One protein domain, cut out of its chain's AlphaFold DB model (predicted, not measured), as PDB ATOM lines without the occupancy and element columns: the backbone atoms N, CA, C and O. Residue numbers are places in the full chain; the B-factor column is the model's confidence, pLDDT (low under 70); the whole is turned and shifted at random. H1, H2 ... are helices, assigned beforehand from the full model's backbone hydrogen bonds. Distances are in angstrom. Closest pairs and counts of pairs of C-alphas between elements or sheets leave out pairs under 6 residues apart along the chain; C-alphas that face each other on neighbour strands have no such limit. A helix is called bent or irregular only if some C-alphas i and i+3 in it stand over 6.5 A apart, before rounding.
ATOM      1  N   TRP A  78     167.980 143.212 239.422       78.62
ATOM      2  CA  TRP A  78     168.054 143.992 240.656       78.62
ATOM      3  C   TRP A  78     169.377 143.844 241.416       78.62
ATOM      4  O   TRP A  78     169.492 144.403 242.504       78.62
ATOM      5  N   ILE A  79     170.381 143.141 240.872       80.88
ATOM      6  CA  ILE A  79     171.675 142.948 241.546       80.88
ATOM      7  C   ILE A  79     172.336 144.285 241.843       80.88
ATOM      8  O   ILE A  79     172.841 144.475 242.932       80.88
ATOM      9  N   HIS A  80     172.197 145.265 240.947       74.94
ATOM     10  CA  HIS A  80     172.694 146.611 241.191       74.94
ATOM     11  C   HIS A  80     172.004 147.282 242.388       74.94
ATOM     12  O   HIS A  80     172.643 148.021 243.124       74.94
ATOM     13  N   MET A  81     170.707 147.033 242.613       75.94
ATOM     14  CA  MET A  81     170.003 147.560 243.789       75.94
ATOM     15  C   MET A  81     170.370 146.797 245.065       75.94
ATOM     16  O   MET A  81     170.491 147.418 246.116       75.94
ATOM     17  N   GLU A  82     170.578 145.479 244.988       77.25
ATOM     18  CA  GLU A  82     171.081 144.666 246.107       77.25
ATOM     19  C   GLU A  82     172.512 145.063 246.488       77.25
ATOM     20  O   GLU A  82     172.789 145.284 247.663       77.25
ATOM     21  N   GLU A  83     173.402 145.225 245.511       80.12
ATOM     22  CA  GLU A  83     174.756 145.755 245.679       80.12
ATOM     23  C   GLU A  83     174.707 147.176 246.219       80.12
ATOM     24  O   GLU A  83     175.442 147.497 247.140       80.12
ATOM     25  N   MET A  84     173.799 148.026 245.737       75.19
ATOM     26  CA  MET A  84     173.639 149.362 246.300       75.19
ATOM     27  C   MET A  84     173.192 149.288 247.763       75.19
ATOM     28  O   MET A  84     173.772 149.957 248.608       75.19
ATOM     29  N   CYS A  85     172.225 148.442 248.107       81.12
ATOM     30  CA  CYS A  85     171.819 148.257 249.498       81.12
ATOM     31  C   CYS A  85     172.912 147.599 250.354       81.12
ATOM     32  O   CYS A  85     173.026 147.934 251.518       81.12
ATOM     33  N   THR A  86     173.758 146.728 249.813       78.12
ATOM     34  CA  THR A  86     174.806 146.050 250.595       78.12
ATOM     35  C   THR A  86     176.057 146.923 250.714       78.12
ATOM     36  O   THR A  86     176.548 147.194 251.804       78.12
ATOM     37  N   GLU A  87     176.564 147.442 249.599       73.25
ATOM     38  CA  GLU A  87     177.775 148.261 249.558       73.25
ATOM     39  C   GLU A  87     177.556 149.659 250.136       73.25
ATOM     40  O   GLU A  87     178.391 150.144 250.893       73.25
ATOM     41  N   VAL A  88     176.459 150.341 249.795       68.50
ATOM     42  CA  VAL A  88     176.225 151.718 250.269       68.50
ATOM     43  C   VAL A  88     175.731 151.686 251.702       68.50
ATOM     44  O   VAL A  88     176.210 152.446 252.539       68.50
ATOM     45  N   PHE A  89     174.766 150.819 251.998       72.88
ATOM     46  CA  PHE A  89     174.083 150.872 253.278       72.88
ATOM     47  C   PHE A  89     174.911 150.247 254.395       72.88
ATOM     48  O   PHE A  89     175.092 150.900 255.417       72.88
ATOM     49  N   ASP A  90     175.491 149.057 254.209       75.00
ATOM     50  CA  ASP A  90     176.219 148.407 255.306       75.00
ATOM     51  C   ASP A  90     177.515 149.131 255.648       75.00
ATOM     52  O   ASP A  90     177.928 149.131 256.807       75.00
ATOM     53  N   ILE A  91     178.179 149.739 254.665       76.56
ATOM     54  CA  ILE A  91     179.407 150.504 254.895       76.56
ATOM     55  C   ILE A  91     179.081 151.818 255.620       76.56
ATOM     56  O   ILE A  91     179.690 152.121 256.649       76.56
ATOM     57  N   VAL A  92     178.086 152.570 255.134       75.44
ATOM     58  CA  VAL A  92     177.717 153.868 255.721       75.44
ATOM     59  C   VAL A  92     177.054 153.695 257.088       75.44
ATOM     60  O   VAL A  92     177.398 154.435 258.008       75.44
ATOM     61  N   ILE A  93     176.171 152.703 257.269       76.25
ATOM     62  CA  ILE A  93     175.539 152.424 258.567       76.25
ATOM     63  C   ILE A  93     176.557 151.959 259.594       76.25
ATOM     64  O   ILE A  93     176.535 152.486 260.703       76.25
ATOM     65  N   ARG A  94     177.442 151.010 259.262       81.25
ATOM     66  CA  ARG A  94     178.454 150.560 260.232       81.25
ATOM     67  C   ARG A  94     179.359 151.710 260.648       81.25
ATOM     68  O   ARG A  94     179.655 151.840 261.832       81.25
ATOM     69  N   CYS A  95     179.734 152.574 259.704       82.38
ATOM     70  CA  CYS A  95     180.491 153.772 260.036       82.38
ATOM     71  C   CYS A  95     179.686 154.725 260.937       82.38
ATOM     72  O   CYS A  95     180.168 155.109 261.995       82.38
ATOM     73  N   HIS A  96     178.429 155.029 260.593       76.62
ATOM     74  CA  HIS A  96     177.552 155.879 261.412       76.62
ATOM     75  C   HIS A  96     177.343 155.334 262.832       76.62
ATOM     76  O   HIS A  96     177.397 156.094 263.794       76.62
ATOM     77  N   GLN A  97     177.123 154.024 262.975       79.81
ATOM     78  CA  GLN A  97     176.958 153.357 264.271       79.81
ATOM     79  C   GLN A  97     178.229 153.447 265.123       79.81
ATOM     80  O   GLN A  97     178.126 153.580 266.337       79.81
ATOM     81  N   GLY A  98     179.410 153.404 264.495       83.44
ATOM     82  CA  GLY A  98     180.692 153.602 265.176       83.44
ATOM     83  C   GLY A  98     180.988 155.064 265.527       83.44
ATOM     84  O   GLY A  98     181.656 155.319 266.523       83.44
ATOM     85  N   CYS A  99     180.484 156.016 264.738       82.75
ATOM     86  CA  CYS A  99     180.740 157.446 264.926       82.75
ATOM     87  C   CYS A  99     179.806 158.130 265.938       82.75
ATOM     88  O   CYS A  99     180.175 159.159 266.503       82.75
ATOM     89  N   GLY A 100     178.591 157.613 266.153       81.44
ATOM     90  CA  GLY A 100     177.577 158.315 266.946       81.44
ATOM     91  C   GLY A 100     177.286 159.712 266.375       81.44
ATOM     92  O   GLY A 100     177.054 159.856 265.172       81.44
ATOM     93  N   ASP A 101     177.340 160.740 267.228       75.31
ATOM     94  CA  ASP A 101     177.157 162.152 266.849       75.31
ATOM     95  C   ASP A 101     178.471 162.888 266.497       75.31
ATOM     96  O   ASP A 101     178.451 164.095 266.242       75.31
ATOM     97  N   ASP A 102     179.627 162.207 266.453       82.62
ATOM     98  CA  ASP A 102     180.894 162.860 266.100       82.62
ATOM     99  C   ASP A 102     180.977 163.172 264.596       82.62
ATOM    100  O   ASP A 102     181.304 162.329 263.753       82.62
ATOM    101  N   MET A 103     180.729 164.436 264.250       80.62
ATOM    102  CA  MET A 103     180.792 164.932 262.875       80.62
ATOM    103  C   MET A 103     182.192 164.862 262.253       80.62
ATOM    104  O   MET A 103     182.297 164.820 261.024       80.62
ATOM    105  N   ASN A 104     183.266 164.820 263.048       83.19
ATOM    106  CA  ASN A 104     184.610 164.608 262.509       83.19
ATOM    107  C   ASN A 104     184.796 163.157 262.062       83.19
ATOM    108  O   ASN A 104     185.352 162.924 260.987       83.19
ATOM    109  N   CYS A 105     184.253 162.200 262.816       86.06
ATOM    110  CA  CYS A 105     184.209 160.798 262.413       86.06
ATOM    111  C   CYS A 105     183.414 160.617 261.104       86.06
ATOM    112  O   CYS A 105     183.925 160.010 260.157       86.06
ATOM    113  N   HIS A 106     182.242 161.256 260.970       82.25
ATOM    114  CA  HIS A 106     181.416 161.191 259.747       82.25
ATOM    115  C   HIS A 106     182.142 161.647 258.474       82.25
ATOM    116  O   HIS A 106     181.906 161.096 257.399       82.25
ATOM    117  N   ARG A 107     183.071 162.608 258.573       84.44
ATOM    118  CA  ARG A 107     183.882 163.078 257.428       84.44
ATOM    119  C   ARG A 107     184.870 162.035 256.915       84.44
ATOM    120  O   ARG A 107     185.282 162.102 255.759       84.44
ATOM    121  N   THR A 108     185.263 161.105 257.777       87.50
ATOM    122  CA  THR A 108     186.204 160.029 257.445       87.50
ATOM    123  C   THR A 108     185.504 158.759 256.980       87.50
ATOM    124  O   THR A 108     186.173 157.826 256.533       87.50
ATOM    125  N   CYS A 109     184.166 158.720 257.042       85.62
ATOM    126  CA  CYS A 109     183.426 157.550 256.613       85.62
ATOM    127  C   CYS A 109     183.670 157.256 255.127       85.62
ATOM    128  O   CYS A 109     183.577 158.163 254.290       85.62
ATOM    129  N   PRO A 110     183.950 155.988 254.777       87.25
ATOM    130  CA  PRO A 110     184.098 155.582 253.390       87.25
ATOM    131  C   PRO A 110     182.836 155.934 252.606       87.25
ATOM    132  O   PRO A 110     181.711 155.608 252.993       87.25
ATOM    133  N   LEU A 111     183.043 156.628 251.493       85.06
ATOM    134  CA  LEU A 111     181.962 157.032 250.615       85.06
ATOM    135  C   LEU A 111     181.566 155.885 249.679       85.06
ATOM    136  O   LEU A 111     182.403 155.049 249.329       85.06
ATOM    137  N   PRO A 112     180.306 155.868 249.218       81.44
ATOM    138  CA  PRO A 112     179.850 154.944 248.186       81.44
ATOM    139  C   PRO A 112     180.745 154.976 246.940       81.44
ATOM    140  O   PRO A 112     181.152 156.052 246.505       81.44
ATOM    141  N   LYS A 113     180.989 153.820 246.309       80.12
ATOM    142  CA  LYS A 113     181.774 153.744 245.059       80.12
ATOM    143  C   LYS A 113     181.132 154.526 243.910       80.12
ATOM    144  O   LYS A 113     181.835 155.081 243.074       80.12
ATOM    145  N   CYS A 114     179.798 154.576 243.868       77.88
ATOM    146  CA  CYS A 114     179.059 155.360 242.884       77.88
ATOM    147  C   CYS A 114     179.304 156.867 243.119       77.88
ATOM    148  O   CYS A 114     178.852 157.388 244.146       77.88
ATOM    149  N   PRO A 115     179.925 157.602 242.172       80.19
ATOM    150  CA  PRO A 115     180.277 159.011 242.367       80.19
ATOM    151  C   PRO A 115     179.077 159.912 242.695       80.19
ATOM    152  O   PRO A 115     179.187 160.809 243.529       80.19
ATOM    153  N   LYS A 116     177.902 159.648 242.101       79.69
ATOM    154  CA  LYS A 116     176.670 160.418 242.358       79.69
ATOM    155  C   LYS A 116     176.151 160.217 243.782       79.69
ATOM    156  O   LYS A 116     175.751 161.173 244.443       79.69
ATOM    157  N   MET A 117     176.176 158.978 244.273       79.19
ATOM    158  CA  MET A 117     175.785 158.690 245.654       79.19
ATOM    159  C   MET A 117     176.813 159.229 246.643       79.19
ATOM    160  O   MET A 117     176.418 159.791 247.659       79.19
ATOM    161  N   ALA A 118     178.107 159.160 246.320       84.75
ATOM    162  CA  ALA A 118     179.142 159.826 247.100       84.75
ATOM    163  C   ALA A 118     178.896 161.336 247.203       84.75
ATOM    164  O   ALA A 118     178.967 161.885 248.298       84.75
ATOM    165  N   ALA A 119     178.543 162.001 246.098       86.69
ATOM    166  CA  ALA A 119     178.197 163.422 246.101       86.69
ATOM    167  C   ALA A 119     176.961 163.719 246.968       86.69
ATOM    168  O   ALA A 119     177.001 164.637 247.786       86.69
ATOM    169  N   LYS A 120     175.897 162.908 246.873       84.94
ATOM    170  CA  LYS A 120     174.714 163.035 247.747       84.94
ATOM    171  C   LYS A 120     175.056 162.856 249.224       84.94
ATOM    172  O   LYS A 120     174.632 163.668 250.040       84.94
ATOM    173  N   VAL A 121     175.836 161.832 249.571       86.00
ATOM    174  CA  VAL A 121     176.271 161.588 250.955       86.00
ATOM    175  C   VAL A 121     177.122 162.754 251.462       86.00
ATOM    176  O   VAL A 121     176.859 163.253 252.552       86.00
ATOM    177  N   LYS A 122     178.060 163.270 250.655       88.50
ATOM    178  CA  LYS A 122     178.827 164.485 250.987       88.50
ATOM    179  C   LYS A 122     177.916 165.691 251.232       88.50
ATOM    180  O   LYS A 122     178.118 166.405 252.208       88.50
ATOM    181  N   GLY A 123     176.902 165.896 250.388       90.62
ATOM    182  CA  GLY A 123     175.930 166.980 250.547       90.62
ATOM    183  C   GLY A 123     175.128 166.876 251.845       90.62
ATOM    184  O   GLY A 123     174.926 167.877 252.522       90.62
ATOM    185  N   ILE A 124     174.731 165.665 252.240       88.75
ATOM    186  CA  ILE A 124     174.014 165.418 253.502       88.75
ATOM    187  C   ILE A 124     174.929 165.648 254.710       88.75
ATOM    188  O   ILE A 124     174.501 166.260 255.688       88.75
ATOM    189  N   ILE A 125     176.190 165.208 254.643       87.81
ATOM    190  CA  ILE A 125     177.185 165.474 255.694       87.81
ATOM    191  C   ILE A 125     177.392 166.985 255.847       87.81
ATOM    192  O   ILE A 125     177.348 167.488 256.968       87.81
ATOM    193  N   GLN A 126     177.550 167.715 254.738       90.69
ATOM    194  CA  GLN A 126     177.700 169.172 254.767       90.69
ATOM    195  C   GLN A 126     176.450 169.866 255.326       90.69
ATOM    196  O   GLN A 126     176.574 170.708 256.203       90.69
ATOM    197  N   CYS A 127     175.251 169.441 254.913       92.62
ATOM    198  CA  CYS A 127     173.979 169.938 255.446       92.62
ATOM    199  C   CYS A 127     173.902 169.775 256.975       92.62
ATOM    200  O   CYS A 127     173.573 170.724 257.679       92.62
ATOM    201  N   ASN A 128     174.286 168.607 257.511       87.62
ATOM    202  CA  ASN A 128     174.324 168.382 258.960       87.62
ATOM    203  C   ASN A 128     175.362 169.272 259.671       87.62
ATOM    204  O   ASN A 128     175.093 169.735 260.775       87.62
ATOM    205  N   ILE A 129     176.524 169.528 259.053       87.00
ATOM    206  CA  ILE A 129     177.529 170.464 259.590       87.00
ATOM    207  C   ILE A 129     176.945 171.880 259.665       87.00
ATOM    208  O   ILE A 129     177.081 172.540 260.694       87.00
ATOM    209  N   ASP A 130     176.276 172.323 258.602       91.69
ATOM    210  CA  ASP A 130     175.713 173.671 258.501       91.69
ATOM    211  C   ASP A 130     174.528 173.880 259.462       91.69
ATOM    212  O   ASP A 130     174.342 174.982 259.977       91.69
ATOM    213  N   CYS A 131     173.749 172.827 259.738       91.38
ATOM    214  CA  CYS A 131     172.660 172.854 260.719       91.38
ATOM    215  C   CYS A 131     173.147 172.940 262.179       91.38
ATOM    216  O   CYS A 131     172.372 173.325 263.057       91.38
ATOM    217  N   GLY A 132     174.398 172.567 262.475       89.25
ATOM    218  CA  GLY A 132     174.924 172.548 263.843       89.25
ATOM    219  C   GLY A 132     174.080 171.677 264.784       89.25
ATOM    220  O   GLY A 132     173.932 170.480 264.557       89.25
ATOM    221  N   SER A 133     173.534 172.278 265.847       88.94
ATOM    222  CA  SER A 133     172.710 171.600 266.865       88.94
ATOM    223  C   SER A 133     171.195 171.723 266.643       88.94
ATOM    224  O   SER A 133     170.429 171.428 267.556       88.94
ATOM    225  N   ASP A 134     170.742 172.205 265.483       92.81
ATOM    226  CA  ASP A 134     169.313 172.240 265.150       92.81
ATOM    227  C   ASP A 134     168.839 170.847 264.702       92.81
ATOM    228  O   ASP A 134     169.054 170.422 263.561       92.81
ATOM    229  N   ASP A 135     168.178 170.130 265.612       90.94
ATOM    230  CA  ASP A 135     167.676 168.778 265.365       90.94
ATOM    231  C   ASP A 135     166.619 168.717 264.256       90.94
ATOM    232  O   ASP A 135     166.583 167.741 263.507       90.94
ATOM    233  N   ALA A 136     165.789 169.753 264.091       93.44
ATOM    234  CA  ALA A 136     164.785 169.783 263.027       93.44
ATOM    235  C   ALA A 136     165.451 169.947 261.651       93.44
ATOM    236  O   ALA A 136     165.085 169.266 260.687       93.44
ATOM    237  N   CYS A 137     166.475 170.798 261.573       93.94
ATOM    238  CA  CYS A 137     167.296 170.975 260.377       93.94
ATOM    239  C   CYS A 137     168.047 169.681 260.020       93.94
ATOM    240  O   CYS A 137     167.957 169.203 258.883       93.94
ATOM    241  N   ARG A 138     168.710 169.046 260.999       88.88
ATOM    242  CA  ARG A 138     169.386 167.747 260.815       88.88
ATOM    243  C   ARG A 138     168.409 166.661 260.374       88.88
ATOM    244  O   ARG A 138     168.709 165.895 259.456       88.88
ATOM    245  N   ASP A 139     167.227 166.595 260.985       89.44
ATOM    246  CA  ASP A 139     166.200 165.621 260.619       89.44
ATOM    247  C   ASP A 139     165.791 165.765 259.145       89.44
ATOM    248  O   ASP A 139     165.711 164.752 258.436       89.44
ATOM    249  N   ALA A 140     165.634 167.003 258.662       91.38
ATOM    250  CA  ALA A 140     165.357 167.305 257.260       91.38
ATOM    251  C   ALA A 140     166.524 166.922 256.332       91.38
ATOM    252  O   ALA A 140     166.293 166.260 255.314       91.38
ATOM    253  N   CYS A 141     167.774 167.241 256.696       90.06
ATOM    254  CA  CYS A 141     168.967 166.814 255.947       90.06
ATOM    255  C   CYS A 141     169.054 165.284 255.821       90.06
ATOM    256  O   CYS A 141     169.499 164.765 254.796       90.06
ATOM    257  N   ASN A 142     168.603 164.551 256.844       86.94
ATOM    258  CA  ASN A 142     168.668 163.090 256.910       86.94
ATOM    259  C   ASN A 142     167.469 162.381 256.250       86.94
ATOM    260  O   ASN A 142     167.498 161.158 256.065       86.94
ATOM    261  N   ALA A 143     166.433 163.114 255.826       87.94
ATOM    262  CA  ALA A 143     165.258 162.542 255.167       87.94
ATOM    263  C   ALA A 143     165.581 161.684 253.917       87.94
ATOM    264  O   ALA A 143     164.993 160.604 253.781       87.94
ATOM    265  N   PRO A 144     166.534 162.057 253.033       84.19
ATOM    266  CA  PRO A 144     166.931 161.216 251.904       84.19
ATOM    267  C   PRO A 144     167.527 159.871 252.338       84.19
ATOM    268  O   PRO A 144     167.203 158.842 251.746       84.19
ATOM    269  N   VAL A 145     168.341 159.854 253.402       83.69
ATOM    270  CA  VAL A 145     168.932 158.618 253.950       83.69
ATOM    271  C   VAL A 145     167.847 157.725 254.546       83.69
ATOM    272  O   VAL A 145     167.845 156.517 254.302       83.69
ATOM    273  N   ARG A 146     166.873 158.299 255.268       85.81
ATOM    274  CA  ARG A 146     165.721 157.543 255.794       85.81
ATOM    275  C   ARG A 146     164.873 156.939 254.677       85.81
ATOM    276  O   ARG A 146     164.488 155.776 254.769       85.81
ATOM    277  N   SER A 147     164.614 157.701 253.615       84.25
ATOM    278  CA  SER A 147     163.892 157.212 252.435       84.25
ATOM    279  C   SER A 147     164.628 156.038 251.780       84.25
ATOM    280  O   SER A 147     164.033 154.997 251.497       84.25
ATOM    281  N   PHE A 148     165.949 156.158 251.631       81.56
ATOM    282  CA  PHE A 148     166.786 155.093 251.085       81.56
ATOM    283  C   PHE A 148     166.803 153.841 251.983       81.56
ATOM    284  O   PHE A 148     166.612 152.728 251.493       81.56
ATOM    285  N   ARG A 149     166.903 154.010 253.310       83.06
ATOM    286  CA  ARG A 149     166.772 152.920 254.297       83.06
ATOM    287  C   ARG A 149     165.463 152.156 254.139       83.06
ATOM    288  O   ARG A 149     165.455 150.927 254.141       83.06
ATOM    289  N   GLN A 150     164.354 152.880 254.012       86.19
ATOM    290  CA  GLN A 150     163.033 152.280 253.822       86.19
ATOM    291  C   GLN A 150     162.947 151.519 252.497       86.19
ATOM    292  O   GLN A 150     162.361 150.438 252.456       86.19
ATOM    293  N   MET A 151     163.552 152.048 251.429       84.94
ATOM    294  CA  MET A 151     163.624 151.371 250.133       84.94
ATOM    295  C   MET A 151     164.387 150.046 250.232       84.94
ATOM    296  O   MET A 151     163.853 149.026 249.805       84.94
ATOM    297  N   CYS A 152     165.571 150.027 250.853       84.31
ATOM    298  CA  CYS A 152     166.346 148.794 251.041       84.31
ATOM    299  C   CYS A 152     165.618 147.769 251.923       84.31
ATOM    300  O   CYS A 152     165.589 146.584 251.594       84.31
ATOM    301  N   GLY A 153     164.949 148.219 252.992       85.44
ATOM    302  CA  GLY A 153     164.095 147.347 253.806       85.44
ATOM    303  C   GLY A 153     162.966 146.715 252.985       85.44
ATOM    304  O   GLY A 153     162.755 145.504 253.044       85.44
ATOM    305  N   ARG A 154     162.288 147.510 252.147       86.25
ATOM    306  CA  ARG A 154     161.237 147.006 251.250       86.25
ATOM    307  C   ARG A 154     161.776 146.053 250.197       86.25
ATOM    308  O   ARG A 154     161.141 145.033 249.957       86.25
ATOM    309  N   LEU A 155     162.927 146.356 249.602       83.75
ATOM    310  CA  LEU A 155     163.564 145.492 248.610       83.75
ATOM    311  C   LEU A 155     163.868 144.113 249.204       83.75
ATOM    312  O   LEU A 155     163.508 143.110 248.597       83.75
ATOM    313  N   SER A 156     164.417 144.067 250.420       82.62
ATOM    314  CA  SER A 156     164.653 142.812 251.144       82.62
ATOM    315  C   SER A 156     163.350 142.041 251.397       82.62
ATOM    316  O   SER A 156     163.226 140.882 250.999       82.62
ATOM    317  N   THR A 157     162.320 142.696 251.949       86.81
ATOM    318  CA  THR A 157     161.021 142.036 252.201       86.81
ATOM    319  C   THR A 157     160.324 141.562 250.921       86.81
ATOM    320  O   THR A 157     159.751 140.474 250.896       86.81
ATOM    321  N   SER A 158     160.401 142.343 249.841       85.75
ATOM    322  CA  SER A 158     159.842 142.001 248.531       85.75
ATOM    323  C   SER A 158     160.607 140.836 247.900       85.75
ATOM    324  O   SER A 158     159.988 139.913 247.378       85.75
ATOM    325  N   GLY A 159     161.939 140.815 248.031       82.69
ATOM    326  CA  GLY A 159     162.791 139.715 247.584       82.69
ATOM    327  C   GLY A 159     162.463 138.393 248.280       82.69
ATOM    328  O   GLY A 159     162.282 137.382 247.602       82.69
ATOM    329  N   ILE A 160     162.299 138.406 249.609       85.31
ATOM    330  CA  ILE A 160     161.869 137.227 250.384       85.31
ATOM    331  C   ILE A 160     160.472 136.774 249.942       85.31
ATOM    332  O   ILE A 160     160.264 135.591 249.675       85.31
ATOM    333  N   CYS A 161     159.528 137.711 249.801       87.69
ATOM    334  CA  CYS A 161     158.172 137.402 249.350       87.69
ATOM    335  C   CYS A 161     158.170 136.749 247.960       87.69
ATOM    336  O   CYS A 161     157.601 135.678 247.783       87.69
ATOM    337  N   HIS A 162     158.878 137.327 246.986       82.25
ATOM    338  CA  HIS A 162     158.969 136.771 245.636       82.25
ATOM    339  C   HIS A 162     159.699 135.425 245.580       82.25
ATOM    340  O   HIS A 162     159.381 134.615 244.706       82.25
ATOM    341  N   LYS A 163     160.652 135.173 246.488       81.06
ATOM    342  CA  LYS A 163     161.296 133.860 246.622       81.06
ATOM    343  C   LYS A 163     160.286 132.803 247.081       81.06
ATOM    344  O   LYS A 163     160.255 131.724 246.502       81.06
ATOM    345  N   ASN A 164     159.423 133.138 248.039       84.00
ATOM    346  CA  ASN A 164     158.443 132.205 248.604       84.00
ATOM    347  C   ASN A 164     157.181 132.043 247.738       84.00
ATOM    348  O   ASN A 164     156.588 130.974 247.718       84.00
ATOM    349  N   CYS A 165     156.772 133.081 247.001       84.50
ATOM    350  CA  CYS A 165     155.557 133.049 246.181       84.50
ATOM    351  C   CYS A 165     155.688 132.243 244.879       84.50
ATOM    352  O   CYS A 165     154.683 132.000 244.209       84.50
ATOM    353  N   GLY A 166     156.901 131.884 244.445       79.38
ATOM    354  CA  GLY A 166     157.102 131.139 243.199       79.38
ATOM    355  C   GLY A 166     156.454 131.823 241.982       79.38
ATOM    356  O   GLY A 166     156.880 132.911 241.562       79.38
ATOM    357  N   GLN A 167     155.453 131.169 241.378       75.94
ATOM    358  CA  GLN A 167     154.655 131.682 240.249       75.94
ATOM    359  C   GLN A 167     153.216 132.095 240.624       75.94
ATOM    360  O   GLN A 167     152.471 132.542 239.749       75.94
ATOM    361  N   ASP A 168     152.813 131.991 241.893       81.56
ATOM    362  CA  ASP A 168     151.437 132.270 242.310       81.56
ATOM    363  C   ASP A 168     151.100 133.768 242.186       81.56
ATOM    364  O   ASP A 168     151.551 134.613 242.961       81.56
ATOM    365  N   ARG A 169     150.257 134.105 241.204       80.69
ATOM    366  CA  ARG A 169     149.812 135.481 240.937       80.69
ATOM    367  C   ARG A 169     149.011 136.093 242.085       80.69
ATOM    368  O   ARG A 169     149.011 137.320 242.208       80.69
ATOM    369  N   VAL A 170     148.317 135.289 242.886       84.12
ATOM    370  CA  VAL A 170     147.588 135.763 244.069       84.12
ATOM    371  C   VAL A 170     148.594 136.153 245.149       84.12
ATOM    372  O   VAL A 170     148.527 137.274 245.652       84.12
ATOM    373  N   CYS A 171     149.593 135.306 245.397       87.50
ATOM    374  CA  CYS A 171     150.703 135.604 246.305       87.50
ATOM    375  C   CYS A 171     151.494 136.855 245.861       87.50
ATOM    376  O   CYS A 171     151.703 137.773 246.652       87.50
ATOM    377  N   HIS A 172     151.833 136.981 244.569       82.31
ATOM    378  CA  HIS A 172     152.539 138.159 244.025       82.31
ATOM    379  C   HIS A 172     151.782 139.477 244.241       82.31
ATOM    380  O   HIS A 172     152.400 140.510 244.501       82.31
ATOM    381  N   LYS A 173     150.444 139.466 244.174       85.12
ATOM    382  CA  LYS A 173     149.628 140.663 244.452       85.12
ATOM    383  C   LYS A 173     149.708 141.111 245.914       85.12
ATOM    384  O   LYS A 173     149.469 142.287 246.183       85.12
ATOM    385  N   GLN A 174     150.031 140.197 246.825       88.94
ATOM    386  CA  GLN A 174     150.169 140.467 248.256       88.94
ATOM    387  C   GLN A 174     151.594 140.893 248.639       88.94
ATOM    388  O   GLN A 174     151.799 141.414 249.736       88.94
ATOM    389  N   CYS A 175     152.582 140.730 247.749       86.81
ATOM    390  CA  CYS A 175     153.950 141.123 248.053       86.81
ATOM    391  C   CYS A 175     154.108 142.648 248.207       86.81
ATOM    392  O   CYS A 175     153.567 143.421 247.404       86.81
TER     393      CYS A 175
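Overview. This is residues 78 to 175 of the 532 residues of the protein "PTC1 protein" of Symbiodinium microadriaticum (UniProt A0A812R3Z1). One long, kinked helix, H4, makes the length of a loose, elongated domain, with a shorter helix folded back at each of its ends: H3 at its first residues and the small H5 at its last. H1 packs with residues 82 to 89 on the middle stretch of H4, and the small H2 joins the far end of H1 to the H3 side. The printed part has 98 residues with five named helices, in the order H1 H2 H3 H4 H5, and no named strand; the class is all helix. The whole is loose, with a radius of gyration of the C-alphas of 16.5 A, and spans 51 by 27 by 23 A.

Arrangement. The hub is H4, residues 135 to 165, which touches three other helices. It is irregular, with C-alphas 141 and 144 lying 7.2 A apart, and has a kink of 48 degrees near residue 142. Residues 137 to 142 of H4 touch residues 124 to 131 of H3, residues 115 to 131; the closest C-alphas are those of Asn 128 and Arg 138, 5.3 A apart. H3 and H4 form a helical hairpin, opposite ways at a steep tilt of 38 degrees. Residues 149 to 155 of H4 touch residues 82 to 89 of H1, residues 79 to 99, closest at the C-alphas of Cys 85 and Cys 152, 5.7 A. H1 and H4 run opposite ways at a steep tilt of 44 degrees. With residues 161 to 165, H4 touches H5, residues 169 to 174, in a helical hairpin at a shallow tilt of 25 degrees; the closest C-alphas are those of Cys 165 and Cys 171, 5.5 A apart. H2, residues 103 to 108, touches residues 95 to 99 of H1, closest at the C-alphas of Cys 99 and Cys 105, 5.4 A. H2 and H3, a helical hairpin, only just touch, with 3 pairs of C-alphas within 8 A. H1 and H3 are near each other, while H2 and H4 are apart. Every O i to N i+4 pair is within hydrogen-bond range in H3 and H5; the counts are 16 of 17 in H1, 1 of 2 in H2 and 25 of 27 in H4.

Along the chain. H4 is 42.3 A long from C-alpha 135 at (167.676, 168.778, 265.365) to C-alpha 165. H1 is 29.0 A long and begins at C-alpha 79, (171.675, 142.948, 241.546). H3 measures 24.2 A, H2 9.1 A, and H5 8.9 A, ending at C-alpha 174, (150.169, 140.467, 248.256).

Size, cuts and confidence. The two C-alphas farthest apart, those of Gly 132 and Asp 168, are 51.4 A apart. The printed part has no cut. The link from H2 to H3 is short, and the others are tight. The mean pLDDT of the printed part is 83.6; residue 88 is under 70.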